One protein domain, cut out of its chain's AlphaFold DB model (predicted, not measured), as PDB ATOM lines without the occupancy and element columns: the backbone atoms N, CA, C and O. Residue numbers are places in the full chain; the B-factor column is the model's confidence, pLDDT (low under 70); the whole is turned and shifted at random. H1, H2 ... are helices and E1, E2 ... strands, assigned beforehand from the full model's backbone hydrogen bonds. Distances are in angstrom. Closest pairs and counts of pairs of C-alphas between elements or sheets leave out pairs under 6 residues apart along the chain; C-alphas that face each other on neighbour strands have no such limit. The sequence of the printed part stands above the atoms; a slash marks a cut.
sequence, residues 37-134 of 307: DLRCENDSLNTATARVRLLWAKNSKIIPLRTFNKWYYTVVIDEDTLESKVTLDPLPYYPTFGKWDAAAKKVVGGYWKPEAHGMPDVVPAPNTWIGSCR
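What this domain is: This is residues 37 to 134 of the 307 residues of a protein of Pseudobacteriovorax antillogorgiicola (UniProt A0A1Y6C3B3). This is an elongated domain with a strongly twisted sheet of three strands, E5, E4 and E6, at one end of its long axis, the two-stranded hairpin of E2 and E3 at the other, and a helical hairpin of H1 and H2 between them. A long link, residues 113 to 127, loops from E5 to E6, and the short strand E1 lies by the last residues of E6. The printed part has 98 residues with two named helices and six named strands, in the order E1 H1 H2 E2 E3 E4 E5 E6, and its class is mixed, helices and strands. Both sheets, E5 - E4 - E6 and E2 - E3, are antiparallel. The whole is only just loose, close to compact, with a radius of gyration of the C-alphas of 15.2 A and spans of 52 by 30 by 21 A.

Where its parts are: Find C-alpha 37 at (13.553, -48.458, 6.150), where E1, residues 37 to 39, begins. Go on to C-alpha 47 at (32.733, -47.047, 12.263); from there H1 runs through residues 47 to 59, 18.4 A long. H2 follows at residues 65 to 72, 10.1 A. E2, residues 73 to 77, is 13.0 A long, and E3, residues 84 to 88, is 13.2 A. E4, residues 94 to 101, is 20.8 A long and bends by 57 degrees at residue 98. E5, residues 106 to 112, measures 13.7 A. E6, residues 128 to 133, measures 14.3 A and ends at C-alpha 133, (21.891, -44.685, 8.595).

How they stand to each other: Begin at the inner strand E4. E5 is its antiparallel neighbour and forms a hairpin with it; look at N 108 and O 99, 2.8 A apart. E6, the other edge strand, is antiparallel to E4, with N 96 and O 131 at 2.9 A. H1 and H2 are on this sheet, but each only grazes it; the closest C-alphas of H1 and E4 are those of Leu 54 and Tyr 94, 5.7 A apart. H1 and H2 touch at a shallow tilt of 6 degrees, opposite ways, closest at the C-alphas of Lys 58 and Phe 68, 6.3 A. In both helices every O i to N i+4 pair is within hydrogen-bond range. E2 follows H2 directly and pairs with E3, with N 76 and O 85 at 2.8 A. E2 and E4 are apart, and so are E3 and E4. E1 pairs with no named strand; its closest C-alpha to E6 is Arg 39, 5.5 A from that of Cys 133.

The domain as a whole: Look for the two C-alphas farthest apart at Thr 81 and Ala 103, 53.2 A. The printed part has no cut, and the link from E5 to E6 is long. Mean pLDDT of the printed part is 80.1; residues 37 to 42, 46, 79 to 80, 90 to 91, 115 to 118 and 133 to 134 are under 70.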
ATOM      1  N   ASP A  37      12.605 -49.404   5.550       62.62
ATOM      2  CA  ASP A  37      13.553 -48.458   6.150       62.62
ATOM      3  C   ASP A  37      14.520 -47.979   5.059       62.62
ATOM      4  O   ASP A  37      15.057 -48.800   4.315       62.62
ATOM      5  N   LEU A  38      14.715 -46.663   4.940       56.69
ATOM      6  CA  LEU A  38      15.525 -46.058   3.878       56.69
ATOM      7  C   LEU A  38      16.969 -45.902   4.370       56.69
ATOM      8  O   LEU A  38      17.233 -45.129   5.297       56.69
ATOM      9  N   ARG A  39      17.915 -46.628   3.762       65.38
ATOM     10  CA  ARG A  39      19.347 -46.479   4.074       65.38
ATOM     11  C   ARG A  39      19.896 -45.224   3.395       65.38
ATOM     12  O   ARG A  39      19.575 -44.942   2.245       65.38
ATOM     13  N   CYS A  40      20.753 -44.473   4.085       67.62
ATOM     14  CA  CYS A  40      21.397 -43.299   3.499       67.62
ATOM     15  C   CYS A  40      22.730 -43.659   2.850       67.62
ATOM     16  O   CYS A  40      23.813 -43.490   3.402       67.62
ATOM     17  N   GLU A  41      22.592 -44.196   1.652       64.56
ATOM     18  CA  GLU A  41      23.646 -44.794   0.848       64.56
ATOM     19  C   GLU A  41      24.846 -43.896   0.610       64.56
ATOM     20  O   GLU A  41      25.963 -44.215   1.011       64.56
ATOM     21  N   ASN A  42      24.579 -42.713   0.067       67.94
ATOM     22  CA  ASN A  42      25.585 -41.708  -0.233       67.94
ATOM     23  C   ASN A  42      26.156 -41.048   1.030       67.94
ATOM     24  O   ASN A  42      26.968 -40.139   0.912       67.94
ATOM     25  N   ASP A  43      25.759 -41.469   2.230       73.81
ATOM     26  CA  ASP A  43      26.337 -41.032   3.499       73.81
ATOM     27  C   ASP A  43      26.824 -42.217   4.348       73.81
ATOM     28  O   ASP A  43      26.981 -42.079   5.558       73.81
ATOM     29  N   SER A  44      27.071 -43.377   3.722       73.12
ATOM     30  CA  SER A  44      27.599 -44.560   4.402       73.12
ATOM     31  C   SER A  44      28.978 -44.276   4.999       73.12
ATOM     32  O   SER A  44      29.966 -44.109   4.289       73.12
ATOM     33  N   LEU A  45      29.045 -44.229   6.326       73.19
ATOM     34  CA  LEU A  45      30.284 -44.075   7.073       73.19
ATOM     35  C   LEU A  45      30.779 -45.407   7.632       73.19
ATOM     36  O   LEU A  45      30.002 -46.181   8.197       73.19
ATOM     37  N   ASN A  46      32.098 -45.612   7.590       68.75
ATOM     38  CA  ASN A  46      32.743 -46.619   8.427       68.75
ATOM     39  C   ASN A  46      32.609 -46.254   9.922       68.75
ATOM     40  O   ASN A  46      32.319 -45.109  10.286       68.75
ATOM     41  N   THR A  47      32.871 -47.216  10.808       71.38
ATOM     42  CA  THR A  47      32.733 -47.047  12.263       71.38
ATOM     43  C   THR A  47      33.510 -45.855  12.820       71.38
ATOM     44  O   THR A  47      32.995 -45.134  13.676       71.38
ATOM     45  N   ALA A  48      34.742 -45.623  12.362       77.69
ATOM     46  CA  ALA A  48      35.569 -44.534  12.870       77.69
ATOM     47  C   ALA A  48      34.966 -43.169  12.502       77.69
ATOM     48  O   ALA A  48      34.754 -42.331  13.382       77.69
ATOM     49  N   THR A  49      34.601 -42.974  11.235       81.50
ATOM     50  CA  THR A  49      33.990 -41.728  10.755       81.50
ATOM     51  C   THR A  49      32.609 -41.507  11.379       81.50
ATOM     52  O   THR A  49      32.280 -40.391  11.784       81.50
ATOM     53  N   ALA A  50      31.817 -42.571  11.553       83.25
ATOM     54  CA  ALA A  50      30.511 -42.509  12.212       83.25
ATOM     55  C   ALA A  50      30.616 -41.994  13.658       83.25
ATOM     56  O   ALA A  50      29.826 -41.146  14.084       83.25
ATOM     57  N   ARG A  51      31.639 -42.434  14.407       85.88
ATOM     58  CA  ARG A  51      31.918 -41.939  15.768       85.88
ATOM     59  C   ARG A  51      32.282 -40.460  15.779       85.88
ATOM     60  O   ARG A  51      31.769 -39.718  16.617       85.88
ATOM     61  N   VAL A  52      33.127 -40.023  14.846       88.62
ATOM     62  CA  VAL A  52      33.485 -38.602  14.705       88.62
ATOM     63  C   VAL A  52      32.227 -37.765  14.462       88.62
ATOM     64  O   VAL A  52      32.007 -36.768  15.155       88.62
ATOM     65  N   ARG A  53      31.344 -38.213  13.560       89.06
ATOM     66  CA  ARG A  53      30.077 -37.529  13.280       89.06
ATOM     67  C   ARG A  53      29.145 -37.481  14.486       89.06
ATOM     68  O   ARG A  53      28.545 -36.442  14.748       89.06
ATOM     69  N   LEU A  54      29.032 -38.568  15.244       90.19
ATOM     70  CA  LEU A  54      28.245 -38.595  16.477       90.19
ATOM     71  C   LEU A  54      28.750 -37.602  17.524       90.19
ATOM     72  O   LEU A  54      27.946 -36.914  18.155       90.19
ATOM     73  N   LEU A  55      30.070 -37.530  17.719       91.44
ATOM     74  CA  LEU A  55      30.686 -36.595  18.660       91.44
ATOM     75  C   LEU A  55      30.416 -35.149  18.252       91.44
ATOM     76  O   LEU A  55      30.003 -34.352  19.094       91.44
ATOM     77  N   TRP A  56      30.591 -34.830  16.968       91.88
ATOM     78  CA  TRP A  56      30.227 -33.525  16.425       91.88
ATOM     79  C   TRP A  56      28.739 -33.230  16.661       91.88
ATOM     80  O   TRP A  56      28.414 -32.255  17.331       91.88
ATOM     81  N   ALA A  57      27.830 -34.123  16.258       90.88
ATOM     82  CA  ALA A  57      26.390 -33.909  16.400       90.88
ATOM     83  C   ALA A  57      25.947 -33.720  17.864       90.88
ATOM     84  O   ALA A  57      25.037 -32.934  18.143       90.88
ATOM     85  N   LYS A  58      26.586 -34.417  18.811       93.56
ATOM     86  CA  LYS A  58      26.384 -34.216  20.254       93.56
ATOM     87  C   LYS A  58      26.873 -32.840  20.698       93.56
ATOM     88  O   LYS A  58      26.138 -32.129  21.382       93.56
ATOM     89  N   ASN A  59      28.106 -32.478  20.349       91.12
ATOM     90  CA  ASN A  59      28.734 -31.228  20.784       91.12
ATOM     91  C   ASN A  59      27.995 -30.006  20.225       91.12
ATOM     92  O   ASN A  59      27.728 -29.057  20.960       91.12
ATOM     93  N   SER A  60      27.546 -30.098  18.976       90.75
ATOM     94  CA  SER A  60      26.724 -29.098  18.294       90.75
ATOM     95  C   SER A  60      25.241 -29.148  18.702       90.75
ATOM     96  O   SER A  60      24.421 -28.414  18.159       90.75
ATOM     97  N   LYS A  61      24.866 -30.004  19.669       92.75
ATOM     98  CA  LYS A  61      23.496 -30.169  20.204       92.75
ATOM     99  C   LYS A  61      22.435 -30.514  19.150       92.75
ATOM    100  O   LYS A  61      21.247 -30.296  19.376       92.75
ATOM    101  N   ILE A  62      22.854 -31.083  18.022       89.56
ATOM    102  CA  ILE A  62      21.970 -31.551  16.949       89.56
ATOM    103  C   ILE A  62      21.198 -32.788  17.407       89.56
ATOM    104  O   ILE A  62      20.014 -32.933  17.111       89.56
ATOM    105  N   ILE A  63      21.857 -33.664  18.172       89.50
ATOM    106  CA  ILE A  63      21.217 -34.813  18.812       89.50
ATOM    107  C   ILE A  63      21.211 -34.655  20.339       89.50
ATOM    108  O   ILE A  63      22.196 -34.193  20.922       89.50
ATOM    109  N   PRO A  64      20.132 -35.070  21.030       92.69
ATOM    110  CA  PRO A  64      20.109 -35.106  22.487       92.69
ATOM    111  C   PRO A  64      21.173 -36.052  23.057       92.69
ATOM    112  O   PRO A  64      21.451 -37.101  22.474       92.69
ATOM    113  N   LEU A  65      21.674 -35.760  24.264       91.50
ATOM    114  CA  LEU A  65      22.633 -36.626  24.969       91.50
ATOM    115  C   LEU A  65      22.132 -38.073  25.104       91.50
ATOM    116  O   LEU A  65      22.910 -39.010  24.967       91.50
ATOM    117  N   ARG A  66      20.826 -38.265  25.324       89.00
ATOM    118  CA  ARG A  66      20.208 -39.599  25.384       89.00
ATOM    119  C   ARG A  66      20.360 -40.364  24.065       89.00
ATOM    120  O   ARG A  66      20.671 -41.549  24.091       89.00
ATOM    121  N   THR A  67      20.148 -39.692  22.933       86.12
ATOM    122  CA  THR A  67      20.321 -40.278  21.598       86.12
ATOM    123  C   THR A  67      21.788 -40.595  21.347       86.12
ATOM    124  O   THR A  67      22.091 -41.713  20.952       86.12
ATOM    125  N   PHE A  68      22.693 -39.663  21.664       91.50
ATOM    126  CA  PHE A  68      24.133 -39.906  21.572       91.50
ATOM    127  C   PHE A  68      24.546 -41.131  22.390       91.50
ATOM    128  O   PHE A  68      25.174 -42.024  21.846       91.50
ATOM    129  N   ASN A  69      24.150 -41.225  23.662       88.62
ATOM    130  CA  ASN A  69      24.535 -42.357  24.502       88.62
ATOM    131  C   ASN A  69      24.019 -43.691  23.945       88.62
ATOM    132  O   ASN A  69      24.751 -44.671  23.978       88.62
ATOM    133  N   LYS A  70      22.793 -43.711  23.399       83.75
ATOM    134  CA  LYS A  70      22.207 -44.897  22.755       83.75
ATOM    135  C   LYS A  70      22.938 -45.298  21.469       83.75
ATOM    136  O   LYS A  70      22.929 -46.467  21.117       83.75
ATOM    137  N   TRP A  71      23.468 -44.332  20.724       85.31
ATOM    138  CA  TRP A  71      24.077 -44.565  19.412       85.31
ATOM    139  C   TRP A  71      25.591 -44.750  19.474       85.31
ATOM    140  O   TRP A  71      26.155 -45.360  18.579       85.31
ATOM    141  N   TYR A  72      26.245 -44.195  20.494       85.25
ATOM    142  CA  TYR A  72      27.700 -44.174  20.635       85.25
ATOM    143  C   TYR A  72      28.227 -45.279  21.551       85.25
ATOM    144  O   TYR A  72      29.373 -45.705  21.403       85.25
ATOM    145  N   TYR A  73      27.414 -45.730  22.507       85.50
ATOM    146  CA  TYR A  73      27.784 -46.766  23.461       85.50
ATOM    147  C   TYR A  73      26.854 -47.964  23.354       85.50
ATOM    148  O   TYR A  73      25.672 -47.825  23.044       85.50
ATOM    149  N   THR A  74      27.388 -49.126  23.705       79.19
ATOM    150  CA  THR A  74      26.611 -50.339  23.934       79.19
ATOM    151  C   THR A  74      26.903 -50.893  25.327       79.19
ATOM    152  O   THR A  74      27.962 -50.628  25.906       79.19
ATOM    153  N   VAL A  75      25.939 -51.611  25.899       77.56
ATOM    154  CA  VAL A  75      26.095 -52.298  27.184       77.56
ATOM    155  C   VAL A  75      26.294 -53.772  26.887       77.56
ATOM    156  O   VAL A  75      25.419 -54.430  26.337       77.56
ATOM    157  N   VAL A  76      27.464 -54.273  27.248       72.88
ATOM    158  CA  VAL A  76      27.858 -55.668  27.100       72.88
ATOM    159  C   VAL A  76      27.681 -56.319  28.467       72.88
ATOM    160  O   VAL A  76      28.317 -55.884  29.423       72.88
ATOM    161  N   ILE A  77      26.790 -57.302  28.586       72.56
ATOM    162  CA  ILE A  77      26.560 -58.031  29.844       72.56
ATOM    163  C   ILE A  77      27.309 -59.344  29.754       72.56
ATOM    164  O   ILE A  77      26.924 -60.197  28.960       72.56
ATOM    165  N   ASP A  78      28.415 -59.485  30.470       71.88
ATOM    166  CA  ASP A  78      29.095 -60.769  30.617       71.88
ATOM    167  C   ASP A  78      28.098 -61.781  31.193       71.88
ATOM    168  O   ASP A  78      27.476 -61.526  32.218       71.88
ATOM    169  N   GLU A  79      27.839 -62.867  30.476       64.69
ATOM    170  CA  GLU A  79      26.735 -63.767  30.825       64.69
ATOM    171  C   GLU A  79      27.094 -64.714  31.972       64.69
ATOM    172  O   GLU A  79      26.191 -65.198  32.653       64.69
ATOM    173  N   ASP A  80      28.386 -64.934  32.218       61.50
ATOM    174  CA  ASP A  80      28.870 -65.843  33.257       61.50
ATOM    175  C   ASP A  80      28.918 -65.137  34.615       61.50
ATOM    176  O   ASP A  80      28.574 -65.704  35.651       61.50
ATOM    177  N   THR A  81      29.307 -63.864  34.610       81.75
ATOM    178  CA  THR A  81      29.412 -63.026  35.813       81.75
ATOM    179  C   THR A  81      28.200 -62.120  36.024       81.75
ATOM    180  O   THR A  81      28.027 -61.567  37.110       81.75
ATOM    181  N   LEU A  82      27.361 -61.950  34.996       79.19
ATOM    182  CA  LEU A  82      26.288 -60.949  34.916       79.19
ATOM    183  C   LEU A  82      26.780 -59.500  35.058       79.19
ATOM    184  O   LEU A  82      25.979 -58.577  35.244       79.19
ATOM    185  N   GLU A  83      28.090 -59.266  34.951       82.94
ATOM    186  CA  GLU A  83      28.657 -57.928  35.004       82.94
ATOM    187  C   GLU A  83      28.368 -57.172  33.708       82.94
ATOM    188  O   GLU A  83      28.617 -57.637  32.597       82.94
ATOM    189  N   SER A  84      27.857 -55.948  33.838       82.31
ATOM    190  CA  SER A  84      27.636 -55.071  32.692       82.31
ATOM    191  C   SER A  84      28.820 -54.132  32.486       82.31
ATOM    192  O   SER A  84      29.206 -53.400  33.402       82.31
ATOM    193  N   LYS A  85      29.338 -54.068  31.262       84.50
ATOM    194  CA  LYS A  85      30.379 -53.135  30.833       84.50
ATOM    195  C   LYS A  85      29.852 -52.245  29.717       84.50
ATOM    196  O   LYS A  85      29.349 -52.722  28.703       84.50
ATOM    197  N   VAL A  86      30.006 -50.934  29.880       84.94
ATOM    198  CA  VAL A  86      29.733 -49.976  28.803       84.94
ATOM    199  C   VAL A  86      30.949 -49.921  27.882       84.94
ATOM    200  O   VAL A  86      32.058 -49.627  28.331       84.94
ATOM    201  N   THR A  87      30.753 -50.192  26.596       82.25
ATOM    202  CA  THR A  87      31.795 -50.116  25.562       82.25
ATOM    203  C   THR A  87      31.356 -49.189  24.428       82.25
ATOM    204  O   THR A  87      30.209 -48.741  24.378       82.25
ATOM    205  N   LEU A  88      32.283 -48.830  23.534       80.06
ATOM    206  CA  LEU A  88      31.933 -48.090  22.319       80.06
ATOM    207  C   LEU A  88      31.105 -48.981  21.395       80.06
ATOM    208  O   LEU A  88      31.480 -50.132  21.177       80.06
ATOM    209  N   ASP A  89      30.049 -48.429  20.799       71.69
ATOM    210  CA  ASP A  89      29.295 -49.133  19.764       71.69
ATOM    211  C   ASP A  89      30.237 -49.412  18.572       71.69
ATOM    212  O   ASP A  89      30.866 -48.474  18.048       71.69
ATOM    213  N   PRO A  90      30.432 -50.677  18.158       62.09
ATOM    214  CA  PRO A  90      31.305 -50.995  17.036       62.09
ATOM    215  C   PRO A  90      30.701 -50.669  15.645       62.09
ATOM    216  O   PRO A  90      31.422 -50.782  14.665       62.09
ATOM    217  N   LEU A  91      29.412 -50.300  15.524       67.12
ATOM    218  CA  LEU A  91      28.722 -49.799  14.312       67.12
ATOM    219  C   LEU A  91      27.652 -48.792  14.775       67.12
ATOM    220  O   LEU A  91      26.447 -49.080  14.749       67.12
ATOM    221  N   PRO A  92      28.099 -47.614  15.230       73.25
ATOM    222  CA  PRO A  92      27.204 -46.610  15.763       73.25
ATOM    223  C   PRO A  92      26.233 -46.120  14.687       73.25
ATOM    224  O   PRO A  92      26.629 -45.883  13.545       73.25
ATOM    225  N   TYR A  93      24.977 -45.878  15.070       80.62
ATOM    226  CA  TYR A  93      24.106 -45.012  14.272       80.62
ATOM    227  C   TYR A  93      24.734 -43.626  14.165       80.62
ATOM    228  O   TYR A  93      25.311 -43.130  15.126       80.62
ATOM    229  N   TYR A  94      24.524 -42.934  13.056       83.12
ATOM    230  CA  TYR A  94      24.878 -41.524  12.945       83.12
ATOM    231  C   TYR A  94      23.750 -40.753  12.265       83.12
ATOM    232  O   TYR A  94      22.999 -41.322  11.467       83.12
ATOM    233  N   PRO A  95      23.575 -39.468  12.615       86.94
ATOM    234  CA  PRO A  95      22.631 -38.623  11.916       86.94
ATOM    235  C   PRO A  95      23.176 -38.294  10.531       86.94
ATOM    236  O   PRO A  95      24.371 -38.049  10.359       86.94
ATOM    237  N   THR A  96      22.262 -38.232   9.578       86.06
ATOM    238  CA  THR A  96      22.564 -37.912   8.192       86.06
ATOM    239  C   THR A  96      21.782 -36.706   7.744       86.06
ATOM    240  O   THR A  96      20.634 -36.496   8.153       86.06
ATOM    241  N   PHE A  97      22.429 -35.901   6.910       88.19
ATOM    242  CA  PHE A  97      21.943 -34.590   6.544       88.19
ATOM    243  C   PHE A  97      21.870 -34.426   5.039       88.19
ATOM    244  O   PHE A  97      22.673 -34.965   4.283       88.19
ATOM    245  N   GLY A  98      20.903 -33.637   4.607       89.44
ATOM    246  CA  GLY A  98      20.736 -33.285   3.211       89.44
ATOM    247  C   GLY A  98      19.550 -32.359   3.040       89.44
ATOM    248  O   GLY A  98      18.816 -32.067   3.991       89.44
ATOM    249  N   LYS A  99      19.354 -31.889   1.814       90.75
ATOM    250  CA  LYS A  99      18.165 -31.127   1.455       90.75
ATOM    251  C   LYS A  99      17.047 -32.110   1.112       90.75
ATOM    252  O   LYS A  99      17.103 -32.789   0.094       90.75
ATOM    253  N   TRP A 100      16.041 -32.195   1.975       85.44
ATOM    254  CA  TRP A 100      14.878 -33.052   1.758       85.44
ATOM    255  C   TRP A 100      13.863 -32.381   0.831       85.44
ATOM    256  O   TRP A 100      13.414 -31.267   1.105       85.44
ATOM    257  N   ASP A 101      13.471 -33.070  -0.237       83.19
ATOM    258  CA  ASP A 101      12.310 -32.711  -1.045       83.19
ATOM    259  C   ASP A 101      11.101 -33.515  -0.558       83.19
ATOM    260  O   ASP A 101      10.984 -34.718  -0.794       83.19
ATOM    261  N   ALA A 102      10.188 -32.838   0.140       76.19
ATOM    262  CA  ALA A 102       8.995 -33.471   0.693       76.19
ATOM    263  C   ALA A 102       8.015 -33.969  -0.380       76.19
ATOM    264  O   ALA A 102       7.293 -34.933  -0.123       76.19
ATOM    265  N   ALA A 103       7.983 -33.339  -1.558       74.25
ATOM    266  CA  ALA A 103       7.102 -33.742  -2.649       74.25
ATOM    267  C   ALA A 103       7.651 -34.986  -3.357       74.25
ATOM    268  O   ALA A 103       6.909 -35.936  -3.595       74.25
ATOM    269  N   ALA A 104       8.958 -35.001  -3.626       75.38
ATOM    270  CA  ALA A 104       9.636 -36.132  -4.256       75.38
ATOM    271  C   ALA A 104       9.997 -37.261  -3.273       75.38
ATOM    272  O   ALA A 104      10.414 -38.328  -3.712       75.38
ATOM    273  N   LYS A 105       9.843 -37.028  -1.961       72.75
ATOM    274  CA  LYS A 105      10.199 -37.954  -0.872       72.75
ATOM    275  C   LYS A 105      11.639 -38.473  -0.969       72.75
ATOM    276  O   LYS A 105      11.892 -39.646  -0.715       72.75
ATOM    277  N   LYS A 106      12.573 -37.594  -1.336       76.31
ATOM    278  CA  LYS A 106      13.988 -37.941  -1.501       76.31
ATOM    279  C   LYS A 106      14.917 -36.796  -1.128       76.31
ATOM    280  O   LYS A 106      14.495 -35.647  -0.973       76.31
ATOM    281  N   VAL A 107      16.201 -37.109  -1.021       78.50
ATOM    282  CA  VAL A 107      17.262 -36.111  -0.874       78.50
ATOM    283  C   VAL A 107      17.556 -35.497  -2.243       78.50
ATOM    284  O   VAL A 107      17.697 -36.204  -3.235       78.50
ATOM    285  N   VAL A 108      17.649 -34.171  -2.321       83.62
ATOM    286  CA  VAL A 108      17.956 -33.442  -3.561       83.62
ATOM    287  C   VAL A 108      19.265 -32.675  -3.425       83.62
ATOM    288  O   VAL A 108      19.501 -32.000  -2.431       83.62
ATOM    289  N   GLY A 109      20.125 -32.743  -4.443       82.75
ATOM    290  CA  GLY A 109      21.433 -32.073  -4.410       82.75
ATOM    291  C   GLY A 109      22.486 -32.774  -3.542       82.75
ATOM    292  O   GLY A 109      23.519 -32.174  -3.259       82.75
ATOM    293  N   GLY A 110      22.237 -34.028  -3.154       83.31
ATOM    294  CA  GLY A 110      23.179 -34.862  -2.413       83.31
ATOM    295  C   GLY A 110      23.117 -34.694  -0.895       83.31
ATOM    296  O   GLY A 110      22.367 -33.885  -0.343       83.31
ATOM    297  N   TYR A 111      23.917 -35.514  -0.221       83.62
ATOM    298  CA  TYR A 111      24.050 -35.519   1.229       83.62
ATOM    299  C   TYR A 111      25.076 -34.482   1.676       83.62
ATOM    300  O   TYR A 111      26.133 -34.323   1.065       83.62
ATOM    301  N   TRP A 112      24.780 -33.799   2.777       86.00
ATOM    302  CA  TRP A 112      25.751 -32.960   3.462       86.00
ATOM    303  C   TRP A 112      26.470 -33.801   4.513       86.00
ATOM    304  O   TRP A 112      25.859 -34.255   5.480       86.00
ATOM    305  N   LYS A 113      27.770 -34.019   4.300       85.06
ATOM    306  CA  LYS A 113      28.578 -34.965   5.070       85.06
ATOM    307  C   LYS A 113      29.534 -34.231   6.020       85.06
ATOM    308  O   LYS A 113      30.636 -33.854   5.621       85.06
ATOM    309  N   PRO A 114      29.160 -33.994   7.288       79.38
ATOM    310  CA  PRO A 114      30.102 -33.491   8.279       79.38
ATOM    311  C   PRO A 114      31.069 -34.624   8.648       79.38
ATOM    312  O   PRO A 114      30.721 -35.519   9.416       79.38
ATOM    313  N   GLU A 115      32.251 -34.646   8.030       66.56
ATOM    314  CA  GLU A 115      33.232 -35.740   8.171       66.56
ATOM    315  C   GLU A 115      34.458 -35.385   9.034       66.56
ATOM    316  O   GLU A 115      35.279 -36.259   9.293       66.56
ATOM    317  N   ALA A 116      34.596 -34.145   9.531       59.97
ATOM    318  CA  ALA A 116      35.845 -33.698  10.160       59.97
ATOM    319  C   ALA A 116      35.690 -32.786  11.391       59.97
ATOM    320  O   ALA A 116      34.706 -32.060  11.560       59.97
ATOM    321  N   HIS A 117      36.745 -32.777  12.216       57.03
ATOM    322  CA  HIS A 117      37.018 -31.717  13.186       57.03
ATOM    323  C   HIS A 117      37.095 -30.354  12.475       57.03
ATOM    324  O   HIS A 117      37.801 -30.216  11.480       57.03
ATOM    325  N   GLY A 118      36.389 -29.347  12.998       64.44
ATOM    326  CA  GLY A 118      36.373 -27.985  12.441       64.44
ATOM    327  C   GLY A 118      35.143 -27.636  11.596       64.44
ATOM    328  O   GLY A 118      35.073 -26.528  11.068       64.44
ATOM    329  N   MET A 119      34.161 -28.537  11.485       77.94
ATOM    330  CA  MET A 119      32.853 -28.200  10.917       77.94
ATOM    331  C   MET A 119      32.092 -27.203  11.812       77.94
ATOM    332  O   MET A 119      32.254 -27.245  13.035       77.94
ATOM    333  N   PRO A 120      31.234 -26.336  11.238       81.44
ATOM    334  CA  PRO A 120      30.363 -25.462  12.018       81.44
ATOM    335  C   PRO A 120      29.502 -26.246  13.016       81.44
ATOM    336  O   PRO A 120      29.042 -27.349  12.716       81.44
ATOM    337  N   ASP A 121      29.197 -25.641  14.167       87.00
ATOM    338  CA  ASP A 121      28.285 -26.205  15.179       87.00
ATOM    339  C   ASP A 121      26.798 -26.140  14.776       87.00
ATOM    340  O   ASP A 121      25.897 -26.152  15.614       87.00
ATOM    341  N   VAL A 122      26.525 -26.035  13.477       88.38
ATOM    342  CA  VAL A 122      25.186 -25.918  12.905       88.38
ATOM    343  C   VAL A 122      25.117 -26.675  11.586       88.38
ATOM    344  O   VAL A 122      26.076 -26.704  10.816       88.38
ATOM    345  N   VAL A 123      23.951 -27.249  11.302       87.50
ATOM    346  CA  VAL A 123      23.626 -27.778   9.974       87.50
ATOM    347  C   VAL A 123      23.332 -26.581   9.056       87.50
ATOM    348  O   VAL A 123      22.384 -25.843   9.331       87.50
ATOM    349  N   PRO A 124      24.118 -26.328   7.994       89.75
ATOM    350  CA  PRO A 124      23.898 -25.186   7.123       89.75
ATOM    351  C   PRO A 124      22.633 -25.391   6.290       89.75
ATOM    352  O   PRO A 124      22.445 -26.439   5.665       89.75
ATOM    353  N   ALA A 125      21.789 -24.360   6.228       89.00
ATOM    354  CA  ALA A 125      20.649 -24.342   5.322       89.00
ATOM    355  C   ALA A 125      21.115 -24.543   3.860       89.00
ATOM    356  O   ALA A 125      22.169 -24.026   3.481       89.00
ATOM    357  N   PRO A 126      20.349 -25.269   3.024       90.50
ATOM    358  CA  PRO A 126      19.012 -25.815   3.284       90.50
ATOM    359  C   PRO A 126      19.012 -27.238   3.879       90.50
ATOM    360  O   PRO A 126      17.981 -27.908   3.837       90.50
ATOM    361  N   ASN A 127      20.145 -27.736   4.379       89.38
ATOM    362  CA  ASN A 127      20.232 -29.103   4.883       89.38
ATOM    363  C   ASN A 127      19.493 -29.254   6.215       89.38
ATOM    364  O   ASN A 127      19.459 -28.345   7.043       89.38
ATOM    365  N   THR A 128      18.928 -30.435   6.434       89.38
ATOM    366  CA  THR A 128      18.303 -30.832   7.697       89.38
ATOM    367  C   THR A 128      18.708 -32.256   8.051       89.38
ATOM    368  O   THR A 128      19.269 -32.966   7.219       89.38
ATOM    369  N   TRP A 129      18.432 -32.680   9.283       86.25
ATOM    370  CA  TRP A 129      18.525 -34.083   9.665       86.25
ATOM    371  C   TRP A 129      17.412 -34.866   8.953       86.25
ATOM    372  O   TRP A 129      16.230 -34.672   9.230       86.25
ATOM    373  N   ILE A 130      17.802 -35.726   8.014       82.25
ATOM    374  CA  ILE A 130      16.883 -36.465   7.134       82.25
ATOM    375  C   ILE A 130      16.697 -37.927   7.544       82.25
ATOM    376  O   ILE A 130      15.707 -38.547   7.173       82.25
ATOM    377  N   GLY A 131      17.615 -38.477   8.338       74.56
ATOM    378  CA  GLY A 131      17.548 -39.866   8.772       74.56
ATOM    379  C   GLY A 131      18.748 -40.285   9.609       74.56
ATOM    380  O   GLY A 131      19.634 -39.486   9.915       74.56
ATOM    381  N   SER A 132      18.756 -41.543  10.016       72.12
ATOM    382  CA  SER A 132      19.895 -42.181  10.674       72.12
ATOM    383  C   SER A 132      20.262 -43.419   9.881       72.12
ATOM    384  O   SER A 132      19.391 -44.273   9.714       72.12
ATOM    385  N   CYS A 133      21.498 -43.532   9.404       66.12
ATOM    386  CA  CYS A 133      21.891 -44.685   8.595       66.12
ATOM    387  C   CYS A 133      22.515 -45.790   9.437       66.12
ATOM    388  O   CYS A 133      23.016 -45.568  10.543       66.12
ATOM    389  N   ARG A 134      22.549 -46.974   8.824       63.25
ATOM    390  CA  ARG A 134      23.440 -48.080   9.159       63.25
ATOM    391  C   ARG A 134      24.099 -48.578   7.880       63.25
ATOM    392  O   ARG A 134      23.584 -48.339   6.790       63.25
TER     393      ARG A 134